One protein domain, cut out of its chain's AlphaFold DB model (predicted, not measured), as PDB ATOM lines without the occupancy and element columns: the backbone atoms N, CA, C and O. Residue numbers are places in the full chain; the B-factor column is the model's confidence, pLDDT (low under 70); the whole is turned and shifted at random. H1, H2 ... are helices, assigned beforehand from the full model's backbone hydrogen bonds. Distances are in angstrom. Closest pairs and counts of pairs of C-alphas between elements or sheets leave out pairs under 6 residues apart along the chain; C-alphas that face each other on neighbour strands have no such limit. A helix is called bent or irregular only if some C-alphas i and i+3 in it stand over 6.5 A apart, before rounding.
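Overview. This is residues 129 to 231 of the 341 residues of an uncharacterized protein of Mytilus coruscus (UniProt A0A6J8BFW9). This is one very long helix, H1, with a small compact head at its far end: two shorter helices, H2 and H3, pack on the last part of H1 and cross each other, while residues 129 to 162 of H1 stick out from the head as a long free arm. The arm makes the length, with spans of 81 by 27 by 26 A; without it, the remaining 69 residues span 30 by 27 by 25 A. The printed part has 103 residues, with three named helices in the order H1, H2, H3 and no named strand; the class is all helix. The whole is extended, with a radius of gyration of the C-alphas of 23.9 A.

Along the chain. Find C-alpha 129 at (23.097, 44.863, -17.264); from there H1, residues 129 to 181, runs 77.7 A to C-alpha 181 at (44.931, 44.378, 57.259), and you can watch z climb along it. Next look at Pro 189, where H2 begins; it holds residues 189 to 202 and is 20.2 A long. Then go on to Asp 214, where H3 begins; residues 214 to 231 make this helix of 25.5 A, which ends at C-alpha 231 at (49.238, 64.513, 40.329). H3 is neither bent nor irregular, but only just: C-alphas 215 and 218 are 6.2 A apart.

Arrangement. Start on H1, where residues 129 to 162 stand free. Farther along, H1 touches H2 with residues 170 to 178 alone; their closest C-alphas, those of Met 171 and Leu 196, are 6.6 A apart. These two helices run opposite ways at a steep tilt of 50 degrees. With residues 177 to 181 alone, H1 touches residues 214 to 218 of H3, and the closest C-alphas, of Ile 181 and Arg 215, are 5.3 A apart. H1 and H3 run opposite ways at a steep tilt of 55 degrees. Now look at residues 221 to 229, with which alone H3 touches H2; the closest C-alphas, of Cys 198 and Ala 225, are 5.5 A apart. H2 and H3 are about perpendicular, at 76 degrees. The helix packing is mostly crossed, with helices that touch at more than a shallow tilt. In H1 and H2 every O i to N i+4 pair is within hydrogen-bond range; in H3, 12 of 14 are.

Size, cuts and confidence. The two C-alphas farthest apart are those of Lys 129 and Leu 184, at 81.6 A. The printed part has no cut. The link from H1 to H2 is short, with 7 residues, and the link from H2 to H3 is long, with 11. The mean pLDDT of the printed part is 86.4, and residues 229 to 231 are under 70.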
ATOM      1  N   LYS A 129      22.465  45.961 -18.016       85.12
ATOM      2  CA  LYS A 129      23.097  44.863 -17.264       85.12
ATOM      3  C   LYS A 129      24.076  45.415 -16.231       85.12
ATOM      4  O   LYS A 129      24.027  44.988 -15.081       85.12
ATOM      5  N   GLU A 130      24.865  46.402 -16.634       82.19
ATOM      6  CA  GLU A 130      25.854  47.103 -15.823       82.19
ATOM      7  C   GLU A 130      25.244  47.647 -14.523       82.19
ATOM      8  O   GLU A 130      25.738  47.368 -13.433       82.19
ATOM      9  N   PHE A 131      24.082  48.301 -14.610       81.56
ATOM     10  CA  PHE A 131      23.404  48.862 -13.443       81.56
ATOM     11  C   PHE A 131      22.823  47.778 -12.525       81.56
ATOM     12  O   PHE A 131      22.885  47.883 -11.299       81.56
ATOM     13  N   ARG A 132      22.258  46.703 -13.094       82.38
ATOM     14  CA  ARG A 132      21.749  45.580 -12.290       82.38
ATOM     15  C   ARG A 132      22.873  44.875 -11.530       82.38
ATOM     16  O   ARG A 132      22.650  44.452 -10.395       82.38
ATOM     17  N   GLU A 133      24.042  44.726 -12.143       84.50
ATOM     18  CA  GLU A 133      25.223  44.121 -11.520       84.50
ATOM     19  C   GLU A 133      25.797  45.013 -10.420       84.50
ATOM     20  O   GLU A 133      26.028  44.532  -9.309       84.50
ATOM     21  N   GLU A 134      25.920  46.316 -10.673       80.12
ATOM     22  CA  GLU A 134      26.339  47.293  -9.668       80.12
ATOM     23  C   GLU A 134      25.382  47.312  -8.468       80.12
ATOM     24  O   GLU A 134      25.818  47.195  -7.321       80.12
ATOM     25  N   ARG A 135      24.063  47.350  -8.712       78.88
ATOM     26  CA  ARG A 135      23.057  47.289  -7.643       78.88
ATOM     27  C   ARG A 135      23.200  46.022  -6.804       78.88
ATOM     28  O   ARG A 135      23.152  46.101  -5.578       78.88
ATOM     29  N   LYS A 136      23.372  44.860  -7.441       79.00
ATOM     30  CA  LYS A 136      23.590  43.589  -6.730       79.00
ATOM     31  C   LYS A 136      24.873  43.632  -5.897       79.00
ATOM     32  O   LYS A 136      24.851  43.223  -4.741       79.00
ATOM     33  N   SER A 137      25.960  44.165  -6.451       81.06
ATOM     34  CA  SER A 137      27.237  44.334  -5.746       81.06
ATOM     35  C   SER A 137      27.086  45.216  -4.502       81.06
ATOM     36  O   SER A 137      27.480  44.820  -3.404       81.06
ATOM     37  N   LEU A 138      26.426  46.371  -4.635       74.88
ATOM     38  CA  LEU A 138      26.156  47.279  -3.519       74.88
ATOM     39  C   LEU A 138      25.253  46.644  -2.453       74.88
ATOM     40  O   LEU A 138      25.536  46.767  -1.263       74.88
ATOM     41  N   GLN A 139      24.210  45.913  -2.851       74.56
ATOM     42  CA  GLN A 139      23.353  45.180  -1.912       74.56
ATOM     43  C   GLN A 139      24.134  44.129  -1.114       74.56
ATOM     44  O   GLN A 139      23.921  43.992   0.092       74.56
ATOM     45  N   THR A 140      25.062  43.416  -1.756       83.38
ATOM     46  CA  THR A 140      25.953  42.469  -1.072       83.38
ATOM     47  C   THR A 140      26.876  43.186  -0.090       83.38
ATOM     48  O   THR A 140      26.976  42.756   1.056       83.38
ATOM     49  N   LYS A 141      27.481  44.317  -0.480       73.31
ATOM     50  CA  LYS A 141      28.312  45.130   0.425       73.31
ATOM     51  C   LYS A 141      27.529  45.601   1.653       73.31
ATOM     52  O   LYS A 141      28.006  45.439   2.769       73.31
ATOM     53  N   ILE A 142      26.308  46.109   1.464       78.31
ATOM     54  CA  ILE A 142      25.434  46.534   2.571       78.31
ATOM     55  C   ILE A 142      25.135  45.363   3.510       78.31
ATOM     56  O   ILE A 142      25.190  45.530   4.727       78.31
ATOM     57  N   ARG A 143      24.823  44.178   2.968       78.62
ATOM     58  CA  ARG A 143      24.577  42.984   3.786       78.62
ATOM     59  C   ARG A 143      25.808  42.620   4.618       78.62
ATOM     60  O   ARG A 143      25.661  42.391   5.812       78.62
ATOM     61  N   ASN A 144      26.993  42.614   4.013       78.00
ATOM     62  CA  ASN A 144      28.234  42.270   4.709       78.00
ATOM     63  C   ASN A 144      28.545  43.263   5.837       78.00
ATOM     64  O   ASN A 144      28.817  42.838   6.953       78.00
ATOM     65  N   ILE A 145      28.409  44.567   5.573       79.56
ATOM     66  CA  ILE A 145      28.618  45.614   6.585       79.56
ATOM     67  C   ILE A 145      27.640  45.451   7.756       79.56
ATOM     68  O   ILE A 145      28.030  45.611   8.906       79.56
ATOM     69  N   ARG A 146      26.371  45.106   7.498       75.62
ATOM     70  CA  ARG A 146      25.396  44.862   8.577       75.62
ATOM     71  C   ARG A 146      25.817  43.706   9.481       75.62
ATOM     72  O   ARG A 146      25.775  43.859  10.697       75.62
ATOM     73  N   VAL A 147      26.256  42.594   8.893       85.62
ATOM     74  CA  VAL A 147      26.750  41.429   9.647       85.62
ATOM     75  C   VAL A 147      27.986  41.797  10.475       85.62
ATOM     76  O   VAL A 147      28.076  41.427  11.642       85.62
ATOM     77  N   GLU A 148      28.915  42.563   9.904       80.62
ATOM     78  CA  GLU A 148      30.111  43.037  10.611       80.62
ATOM     79  C   GLU A 148      29.753  43.936  11.803       80.62
ATOM     80  O   GLU A 148      30.239  43.721  12.913       80.62
ATOM     81  N   VAL A 149      28.837  44.889  11.613       84.25
ATOM     82  CA  VAL A 149      28.351  45.764  12.690       84.25
ATOM     83  C   VAL A 149      27.677  44.957  13.804       84.25
ATOM     84  O   VAL A 149      27.949  45.198  14.980       84.25
ATOM     85  N   GLU A 150      26.835  43.978  13.469       84.81
ATOM     86  CA  GLU A 150      26.204  43.094  14.461       84.81
ATOM     87  C   GLU A 150      27.239  42.275  15.254       84.81
ATOM     88  O   GLU A 150      27.107  42.123  16.476       84.81
ATOM     89  N   SER A 151      28.300  41.802  14.590       85.75
ATOM     90  CA  SER A 151      29.425  41.122  15.245       85.75
ATOM     91  C   SER A 151      30.144  42.049  16.224       85.75
ATOM     92  O   SER A 151      30.297  41.709  17.398       85.75
ATOM     93  N   LEU A 152      30.500  43.260  15.787       83.88
ATOM     94  CA  LEU A 152      31.190  44.251  16.617       83.88
ATOM     95  C   LEU A 152      30.354  44.678  17.832       83.88
ATOM     96  O   LEU A 152      30.881  44.789  18.939       83.88
ATOM     97  N   ILE A 153      29.039  44.859  17.668       85.38
ATOM     98  CA  ILE A 153      28.119  45.135  18.784       85.38
ATOM     99  C   ILE A 153      28.121  43.967  19.778       85.38
ATOM    100  O   ILE A 153      28.123  44.167  20.998       85.38
ATOM    101  N   THR A 154      28.127  42.731  19.279       89.12
ATOM    102  CA  THR A 154      28.163  41.535  20.127       89.12
ATOM    103  C   THR A 154      29.471  41.453  20.914       89.12
ATOM    104  O   THR A 154      29.435  41.260  22.134       89.12
ATOM    105  N   GLU A 155      30.614  41.671  20.264       86.06
ATOM    106  CA  GLU A 155      31.935  41.708  20.901       86.06
ATOM    107  C   GLU A 155      32.041  42.824  21.945       86.06
ATOM    108  O   GLU A 155      32.458  42.579  23.080       86.06
ATOM    109  N   GLN A 156      31.578  44.034  21.622       90.19
ATOM    110  CA  GLN A 156      31.552  45.157  22.558       90.19
ATOM    111  C   GLN A 156      30.720  44.826  23.804       90.19
ATOM    112  O   GLN A 156      31.139  45.094  24.934       90.19
ATOM    113  N   ASN A 157      29.557  44.195  23.625       87.31
ATOM    114  CA  ASN A 157      28.711  43.756  24.731       87.31
ATOM    115  C   ASN A 157      29.396  42.689  25.596       87.31
ATOM    116  O   ASN A 157      29.292  42.725  26.826       87.31
ATOM    117  N   GLN A 158      30.110  41.743  24.983       88.94
ATOM    118  CA  GLN A 158      30.894  40.745  25.712       88.94
ATOM    119  C   GLN A 158      32.036  41.396  26.499       88.94
ATOM    120  O   GLN A 158      32.209  41.092  27.683       88.94
ATOM    121  N   PHE A 159      32.757  42.335  25.884       90.44
ATOM    122  CA  PHE A 159      33.832  43.081  26.527       90.44
ATOM    123  C   PHE A 159      33.317  43.930  27.694       90.44
ATOM    124  O   PHE A 159      33.892  43.903  28.781       90.44
ATOM    125  N   SER A 160      32.180  44.606  27.527       88.50
ATOM    126  CA  SER A 160      31.524  45.367  28.595       88.50
ATOM    127  C   SER A 160      31.150  44.467  29.778       88.50
ATOM    128  O   SER A 160      31.529  44.737  30.921       88.50
ATOM    129  N   LYS A 161      30.510  43.317  29.517       90.25
ATOM    130  CA  LYS A 161      30.199  42.315  30.555       90.25
ATOM    131  C   LYS A 161      31.460  41.778  31.232       90.25
ATOM    132  O   LYS A 161      31.458  41.525  32.437       90.25
ATOM    133  N   TYR A 162      32.533  41.557  30.478       87.75
ATOM    134  CA  TYR A 162      33.817  41.124  31.018       87.75
ATOM    135  C   TYR A 162      34.441  42.190  31.926       87.75
ATOM    136  O   TYR A 162      34.813  41.873  33.055       87.75
ATOM    137  N   LYS A 163      34.450  43.458  31.503       87.62
ATOM    138  CA  LYS A 163      34.933  44.594  32.298       87.62
ATOM    139  C   LYS A 163      34.158  44.742  33.607       87.62
ATOM    140  O   LYS A 163      34.772  44.839  34.663       87.62
ATOM    141  N   VAL A 164      32.825  44.660  33.566       89.69
ATOM    142  CA  VAL A 164      31.984  44.687  34.779       89.69
ATOM    143  C   VAL A 164      32.333  43.535  35.726       89.69
ATOM    144  O   VAL A 164      32.419  43.739  36.937       89.69
ATOM    145  N   ARG A 165      32.572  42.325  35.199       89.69
ATOM    146  CA  ARG A 165      32.985  41.167  36.012       89.69
ATOM    147  C   ARG A 165      34.361  41.360  36.646       89.69
ATOM    148  O   ARG A 165      34.506  41.057  37.830       89.69
ATOM    149  N   ILE A 166      35.343  41.869  35.899       88.06
ATOM    150  CA  ILE A 166      36.670  42.200  36.440       88.06
ATOM    151  C   ILE A 166      36.530  43.226  37.558       88.06
ATOM    152  O   ILE A 166      37.028  42.995  38.656       88.06
ATOM    153  N   ASP A 167      35.810  44.316  37.306       88.81
ATOM    154  CA  ASP A 167      35.631  45.394  38.272       88.81
ATOM    155  C   ASP A 167      34.969  44.887  39.555       88.81
ATOM    156  O   ASP A 167      35.446  45.163  40.655       88.81
ATOM    157  N   ALA A 168      33.902  44.096  39.435       90.69
ATOM    158  CA  ALA A 168      33.234  43.499  40.585       90.69
ATOM    159  C   ALA A 168      34.161  42.547  41.362       90.69
ATOM    160  O   ALA A 168      34.176  42.575  42.595       90.69
ATOM    161  N   SER A 169      34.951  41.733  40.655       92.88
ATOM    162  CA  SER A 169      35.924  40.816  41.259       92.88
ATOM    163  C   SER A 169      37.022  41.573  42.010       92.88
ATOM    164  O   SER A 169      37.268  41.298  43.185       92.88
ATOM    165  N   PHE A 170      37.608  42.591  41.375       94.50
ATOM    166  CA  PHE A 170      38.610  43.465  41.975       94.50
ATOM    167  C   PHE A 170      38.081  44.116  43.251       94.50
ATOM    168  O   PHE A 170      38.693  43.991  44.313       94.50
ATOM    169  N   MET A 171      36.910  44.756  43.167       94.00
ATOM    170  CA  MET A 171      36.308  45.447  44.306       94.00
ATOM    171  C   MET A 171      36.015  44.479  45.450       94.00
ATOM    172  O   MET A 171      36.242  44.830  46.602       94.00
ATOM    173  N   LYS A 172      35.554  43.256  45.163       94.69
ATOM    174  CA  LYS A 172      35.301  42.238  46.190       94.69
ATOM    175  C   LYS A 172      36.595  41.793  46.877       94.69
ATOM    176  O   LYS A 172      36.698  41.888  48.097       94.69
ATOM    177  N   VAL A 173      37.589  41.354  46.104       94.25
ATOM    178  CA  VAL A 173      38.839  40.790  46.644       94.25
ATOM    179  C   VAL A 173      39.639  41.838  47.412       94.25
ATOM    180  O   VAL A 173      40.084  41.585  48.532       94.25
ATOM    181  N   MET A 174      39.794  43.036  46.847       94.38
ATOM    182  CA  MET A 174      40.574  44.094  47.488       94.38
ATOM    183  C   MET A 174      39.885  44.642  48.735       94.38
ATOM    184  O   MET A 174      40.560  44.968  49.710       94.38
ATOM    185  N   LYS A 175      38.547  44.685  48.755       94.62
ATOM    186  CA  LYS A 175      37.781  45.095  49.938       94.62
ATOM    187  C   LYS A 175      38.053  44.171  51.119       94.62
ATOM    188  O   LYS A 175      38.292  44.655  52.225       94.62
ATOM    189  N   ASP A 176      38.036  42.863  50.880       93.69
ATOM    190  CA  ASP A 176      38.286  41.867  51.920       93.69
ATOM    191  C   ASP A 176      39.745  41.909  52.394       93.69
ATOM    192  O   ASP A 176      39.996  41.850  53.598       93.69
ATOM    193  N   ARG A 177      40.713  42.086  51.479       93.00
ATOM    194  CA  ARG A 177      42.139  42.237  51.830       93.00
ATOM    195  C   ARG A 177      42.389  43.469  52.699       93.00
ATOM    196  O   ARG A 177      43.000  43.344  53.756       93.00
ATOM    197  N   LEU A 178      41.866  44.634  52.313       93.25
ATOM    198  CA  LEU A 178      42.038  45.872  53.082       93.25
ATOM    199  C   LEU A 178      41.445  45.746  54.492       93.25
ATOM    200  O   LEU A 178      42.116  46.065  55.470       93.25
ATOM    201  N   ARG A 179      40.229  45.195  54.616       94.25
ATOM    202  CA  ARG A 179      39.589  44.971  55.925       94.25
ATOM    203  C   ARG A 179      40.362  44.015  56.828       94.25
ATOM    204  O   ARG A 179      40.343  44.212  58.034       94.25
ATOM    205  N   LYS A 180      41.026  42.996  56.271       92.81
ATOM    206  CA  LYS A 180      41.863  42.067  57.050       92.81
ATOM    207  C   LYS A 180      43.127  42.731  57.597       92.81
ATOM    208  O   LYS A 180      43.580  42.354  58.670       92.81
ATOM    209  N   ILE A 181      43.693  43.690  56.867       91.56
ATOM    210  CA  ILE A 181      44.931  44.378  57.259       91.56
ATOM    211  C   ILE A 181      44.684  45.342  58.417       91.56
ATOM    212  O   ILE A 181      45.439  45.332  59.388       91.56
ATOM    213  N   ASP A 182      43.635  46.161  58.313       92.00
ATOM    214  CA  ASP A 182      43.269  47.136  59.344       92.00
ATOM    215  C   ASP A 182      41.739  47.253  59.478       92.00
ATOM    216  O   ASP A 182      41.097  48.096  58.834       92.00
ATOM    217  N   PRO A 183      41.122  46.400  60.315       93.19
ATOM    218  CA  PRO A 183      39.676  46.402  60.505       93.19
ATOM    219  C   PRO A 183      39.132  47.737  61.030       93.19
ATOM    220  O   PRO A 183      38.015  48.120  60.679       93.19
ATOM    221  N   LEU A 184      39.907  48.458  61.851       93.94
ATOM    222  CA  LEU A 184      39.471  49.706  62.480       93.94
ATOM    223  C   LEU A 184      39.466  50.857  61.470       93.94
ATOM    224  O   LEU A 184      38.452  51.549  61.336       93.94
ATOM    225  N   LYS A 185      40.545  51.022  60.693       92.44
ATOM    226  CA  LYS A 185      40.638  52.053  59.643       92.44
ATOM    227  C   LYS A 185      39.584  51.856  58.557       92.44
ATOM    228  O   LYS A 185      38.930  52.817  58.145       92.44
ATOM    229  N   TYR A 186      39.376  50.611  58.123       94.50
ATOM    230  CA  TYR A 186      38.445  50.269  57.040       94.50
ATOM    231  C   TYR A 186      37.016  49.946  57.499       94.50
ATOM    232  O   TYR A 186      36.184  49.539  56.681       94.50
ATOM    233  N   SER A 187      36.705  50.178  58.778       93.31
ATOM    234  CA  SER A 187      35.329  50.175  59.283       93.31
ATOM    235  C   SER A 187      34.497  51.285  58.626       93.31
ATOM    236  O   SER A 187      33.336  51.081  58.269       93.31
ATOM    237  N   LYS A 188      35.123  52.443  58.359       94.94
ATOM    238  CA  LYS A 188      34.505  53.575  57.654       94.94
ATOM    239  C   LYS A 188      34.371  53.276  56.147       94.94
ATOM    240  O   LYS A 188      35.391  53.182  55.457       94.94
ATOM    241  N   PRO A 189      33.143  53.192  55.587       92.06
ATOM    242  CA  PRO A 189      32.947  52.827  54.180       92.06
ATOM    243  C   PRO A 189      33.547  53.818  53.176       92.06
ATOM    244  O   PRO A 189      33.963  53.406  52.096       92.06
ATOM    245  N   SER A 190      33.613  55.106  53.524       91.62
ATOM    246  CA  SER A 190      34.140  56.167  52.657       91.62
ATOM    247  C   SER A 190      35.640  56.020  52.390       91.62
ATOM    248  O   SER A 190      36.061  56.060  51.237       91.62
ATOM    249  N   ILE A 191      36.437  55.775  53.437       92.69
ATOM    250  CA  ILE A 191      37.889  55.542  53.335       92.69
ATOM    251  C   ILE A 191      38.164  54.278  52.520       92.69
ATOM    252  O   ILE A 191      38.976  54.288  51.597       92.69
ATOM    253  N   LEU A 192      37.430  53.201  52.813       93.94
ATOM    254  CA  LEU A 192      37.545  51.942  52.085       93.94
ATOM    255  C   LEU A 192      37.234  52.118  50.595       93.94
ATOM    256  O   LEU A 192      38.004  51.667  49.755       93.94
ATOM    257  N   MET A 193      36.136  52.800  50.257       93.38
ATOM    258  CA  MET A 193      35.765  53.038  48.863       93.38
ATOM    259  C   MET A 193      36.786  53.923  48.141       93.38
ATOM    260  O   MET A 193      37.159  53.607  47.015       93.38
ATOM    261  N   ARG A 194      37.286  54.987  48.785       93.94
ATOM    262  CA  ARG A 194      38.329  55.856  48.214       93.94
ATOM    263  C   ARG A 194      39.574  55.055  47.840       93.94
ATOM    264  O   ARG A 194      39.971  55.077  46.679       93.94
ATOM    265  N   HIS A 195      40.138  54.300  48.785       93.69
ATOM    266  CA  HIS A 195      41.351  53.515  48.539       93.69
ATOM    267  C   HIS A 195      41.122  52.421  47.488       93.69
ATOM    268  O   HIS A 195      41.989  52.181  46.652       93.69
ATOM    269  N   LEU A 196      39.942  51.785  47.476       93.69
ATOM    270  CA  LEU A 196      39.583  50.824  46.430       93.69
ATOM    271  C   LEU A 196      39.581  51.461  45.040       93.69
ATOM    272  O   LEU A 196      40.095  50.856  44.104       93.69
ATOM    273  N   MET A 197      39.045  52.675  44.900       92.50
ATOM    274  CA  MET A 197      39.035  53.386  43.621       92.50
ATOM    275  C   MET A 197      40.446  53.804  43.186       92.50
ATOM    276  O   MET A 197      40.767  53.658  42.010       92.50
ATOM    277  N   CYS A 198      41.305  54.246  44.112       91.00
ATOM    278  CA  CYS A 198      42.703  54.586  43.810       91.00
ATOM    279  C   CYS A 198      43.516  53.354  43.386       91.00
ATOM    280  O   CYS A 198      44.240  53.379  42.392       91.00
ATOM    281  N   LEU A 199      43.350  52.227  44.081       91.81
ATOM    282  CA  LEU A 199      43.978  50.973  43.669       91.81
ATOM    283  C   LEU A 199      43.430  50.500  42.316       91.81
ATOM    284  O   LEU A 199      44.192  50.058  41.461       91.81
ATOM    285  N   LYS A 200      42.117  50.623  42.083       91.50
ATOM    286  CA  LYS A 200      41.502  50.237  40.808       91.50
ATOM    287  C   LYS A 200      42.101  51.014  39.637       91.50
ATOM    288  O   LYS A 200      42.376  50.398  38.609       91.50
ATOM    289  N   SER A 201      42.309  52.325  39.788       89.12
ATOM    290  CA  SER A 201      42.893  53.165  38.738       89.12
ATOM    291  C   SER A 201      44.362  52.844  38.481       89.12
ATOM    292  O   SER A 201      44.770  52.797  37.329       89.12
ATOM    293  N   VAL A 202      45.157  52.569  39.520       89.50
ATOM    294  CA  VAL A 202      46.588  52.255  39.343       89.50
ATOM    295  C   VAL A 202      46.808  50.873  38.728       89.50
ATOM    296  O   VAL A 202      47.718  50.696  37.921       89.50
ATOM    297  N   TYR A 203      45.972  49.894  39.077       88.38
ATOM    298  CA  TYR A 203      46.119  48.513  38.613       88.38
ATOM    299  C   TYR A 203      45.199  48.152  37.437       88.38
ATOM    300  O   TYR A 203      45.140  46.986  37.046       88.38
ATOM    301  N   ASN A 204      44.475  49.118  36.860       87.62
ATOM    302  CA  ASN A 204      43.493  48.906  35.787       87.62
ATOM    303  C   ASN A 204      42.518  47.747  36.082       87.62
ATOM    304  O   ASN A 204      42.243  46.907  35.224       87.62
ATOM    305  N   GLY A 205      42.045  47.655  37.328       85.00
ATOM    306  CA  GLY A 205      41.153  46.581  37.780       85.00
ATOM    307  C   GLY A 205      41.792  45.186  37.880       85.00
ATOM    308  O   GLY A 205      41.092  44.224  38.195       85.00
ATOM    309  N   LYS A 206      43.103  45.034  37.657       89.44
ATOM    310  CA  LYS A 206      43.819  43.775  37.913       89.44
ATOM    311  C   LYS A 206      44.068  43.618  39.407       89.44
ATOM    312  O   LYS A 206      44.501  44.553  40.070       89.44
ATOM    313  N   ILE A 207      43.817  42.427  39.942       89.69
ATOM    314  CA  ILE A 207      44.079  42.125  41.353       89.69
ATOM    315  C   ILE A 207      45.597  41.953  41.527       89.69
ATOM    316  O   ILE A 207      46.163  41.068  40.882       89.69
ATOM    317  N   PRO A 208      46.268  42.761  42.371       87.00
ATOM    318  CA  PRO A 208      47.679  42.563  42.677       87.00
ATOM    319  C   PRO A 208      47.902  41.165  43.267       87.00
ATOM    320  O   PRO A 208      47.046  40.710  44.038       87.00
ATOM    321  N   PRO A 209      49.018  40.485  42.953       84.88
ATOM    322  CA  PRO A 209      49.307  39.166  43.505       84.88
ATOM    323  C   PRO A 209      49.231  39.189  45.036       84.88
ATOM    324  O   PRO A 209      49.505  40.203  45.683       84.88
ATOM    325  N   VAL A 210      48.779  38.078  45.617       74.94
ATOM    326  CA  VAL A 210      48.752  37.915  47.074       74.94
ATOM    327  C   VAL A 210      50.185  37.686  47.521       74.94
ATOM    328  O   VAL A 210      50.797  36.704  47.106       74.94
ATOM    329  N   THR A 211      50.721  38.586  48.341       74.19
ATOM    330  CA  THR A 211      52.042  38.398  48.935       74.19
ATOM    331  C   THR A 211      51.875  37.988  50.391       74.19
ATOM    332  O   THR A 211      50.892  38.312  51.060       74.19
ATOM    333  N   GLN A 212      52.847  37.243  50.916       71.19
ATOM    334  CA  GLN A 212      52.851  36.830  52.323       71.19
ATOM    335  C   GLN A 212      52.909  38.043  53.281       71.19
ATOM    336  O   GLN A 212      52.562  37.924  54.453       71.19
ATOM    337  N   ASN A 213      53.266  39.224  52.754       80.25
ATOM    338  CA  ASN A 213      53.419  40.490  53.464       80.25
ATOM    339  C   ASN A 213      52.365  41.543  53.084       80.25
ATOM    340  O   ASN A 213      52.623  42.741  53.210       80.25
ATOM    341  N   ASP A 214      51.156  41.127  52.693       82.31
ATOM    342  CA  ASP A 214      50.034  42.033  52.395       82.31
ATOM    343  C   ASP A 214      49.843  43.129  53.465       82.31
ATOM    344  O   ASP A 214      49.556  44.278  53.140       82.31
ATOM    345  N   ARG A 215      50.073  42.815  54.749       82.31
ATOM    346  CA  ARG A 215      49.969  43.773  55.866       82.31
ATOM    347  C   ARG A 215      50.924  44.969  55.755       82.31
ATOM    348  O   ARG A 215      50.626  46.023  56.308       82.31
ATOM    349  N   ILE A 216      52.047  44.811  55.061       83.19
ATOM    350  CA  ILE A 216      53.080  45.838  54.867       83.19
ATOM    351  C   ILE A 216      52.984  46.438  53.461       83.19
ATOM    352  O   ILE A 216      53.152  47.643  53.286       83.19
ATOM    353  N   GLU A 217      52.725  45.612  52.452       85.81
ATOM    354  CA  GLU A 217      52.784  46.027  51.050       85.81
ATOM    355  C   GLU A 217      51.515  46.740  50.580       85.81
ATOM    356  O   GLU A 217      51.614  47.773  49.919       85.81
ATOM    357  N   LEU A 218      50.326  46.257  50.956       86.62
ATOM    358  CA  LEU A 218      49.064  46.865  50.520       86.62
ATOM    359  C   LEU A 218      48.907  48.319  51.006       86.62
ATOM    360  O   LEU A 218      48.489  49.150  50.202       86.62
ATOM    361  N   PRO A 219      49.252  48.675  52.262       88.31
ATOM    362  CA  PRO A 219      49.240  50.070  52.705       88.31
ATOM    363  C   PRO A 219      50.170  50.967  51.881       88.31
ATOM    364  O   PRO A 219      49.734  52.018  51.423       88.31
ATOM    365  N   LYS A 220      51.397  50.512  51.589       87.31
ATOM    366  CA  LYS A 220      52.346  51.249  50.734       87.31
ATOM    367  C   LYS A 220      51.817  51.429  49.312       87.31
ATOM    368  O   LYS A 220      52.047  52.457  48.686       87.31
ATOM    369  N   MET A 221      51.121  50.426  48.777       88.56
ATOM    370  CA  MET A 221      50.482  50.518  47.461       88.56
ATOM    371  C   MET A 221      49.330  51.525  47.456       88.56
ATOM    372  O   MET A 221      49.156  52.222  46.463       88.56
ATOM    373  N   VAL A 222      48.552  51.596  48.539       89.12
ATOM    374  CA  VAL A 222      47.480  52.585  48.704       89.12
ATOM    375  C   VAL A 222      48.053  53.996  48.767       89.12
ATOM    376  O   VAL A 222      47.582  54.848  48.027       89.12
ATOM    377  N   GLU A 223      49.083  54.225  49.582       89.12
ATOM    378  CA  GLU A 223      49.739  55.534  49.712       89.12
ATOM    379  C   GLU A 223      50.281  56.017  48.364       89.12
ATOM    380  O   GLU A 223      49.885  57.079  47.889       89.12
ATOM    381  N   LYS A 224      51.047  55.169  47.663       87.06
ATOM    382  CA  LYS A 224      51.531  55.469  46.305       87.06
ATOM    383  C   LYS A 224      50.399  55.735  45.307       87.06
ATOM    384  O   LYS A 224      50.560  56.525  44.381       87.06
ATOM    385  N   ALA A 225      49.268  55.040  45.442       86.88
ATOM    386  CA  ALA A 225      48.121  55.225  44.559       86.88
ATOM    387  C   ALA A 225      47.353  56.522  44.848       86.88
ATOM    388  O   ALA A 225      46.854  57.147  43.913       86.88
ATOM    389  N   ASP A 226      47.261  56.925  46.116       84.94
ATOM    390  CA  ASP A 226      46.680  58.204  46.521       84.94
ATOM    391  C   ASP A 226      47.570  59.384  46.089       84.94
ATOM    392  O   ASP A 226      47.043  60.363  45.561       84.94
ATOM    393  N   GLU A 227      48.898  59.268  46.221       84.88
ATOM    394  CA  GLU A 227      49.878  60.265  45.750       84.88
ATOM    395  C   GLU A 227      49.782  60.474  44.235       84.88
ATOM    396  O   GLU A 227      49.568  61.590  43.762       84.88
ATOM    397  N   LYS A 228      49.816  59.380  43.466       78.31
ATOM    398  CA  LYS A 228      49.730  59.422  41.999       78.31
ATOM    399  C   LYS A 228      48.402  59.995  41.488       78.31
ATOM    400  O   LYS A 228      48.340  60.540  40.389       78.31
ATOM    401  N   LYS A 229      47.319  59.878  42.265       68.56
ATOM    402  CA  LYS A 229      46.024  60.489  41.925       68.56
ATOM    403  C   LYS A 229      46.001  61.995  42.209       68.56
ATOM    404  O   LYS A 229      45.259  62.712  41.548       68.56
ATOM    405  N   GLY A 230      46.804  62.474  43.160       61.94
ATOM    406  CA  GLY A 230      46.998  63.904  43.409       61.94
ATOM    407  C   GLY A 230      47.644  64.631  42.227       61.94
ATOM    408  O   GLY A 230      47.273  65.765  41.948       61.94
ATOM    409  N   GLU A 231      48.531  63.956  41.493       58.22
ATOM    410  CA  GLU A 231      49.238  64.513  40.329       58.22
ATOM    411  C   GLU A 231      48.403  64.508  39.035       58.22
ATOM    412  O   GLU A 231      48.596  65.360  38.178       58.22
TER     413      GLU A 231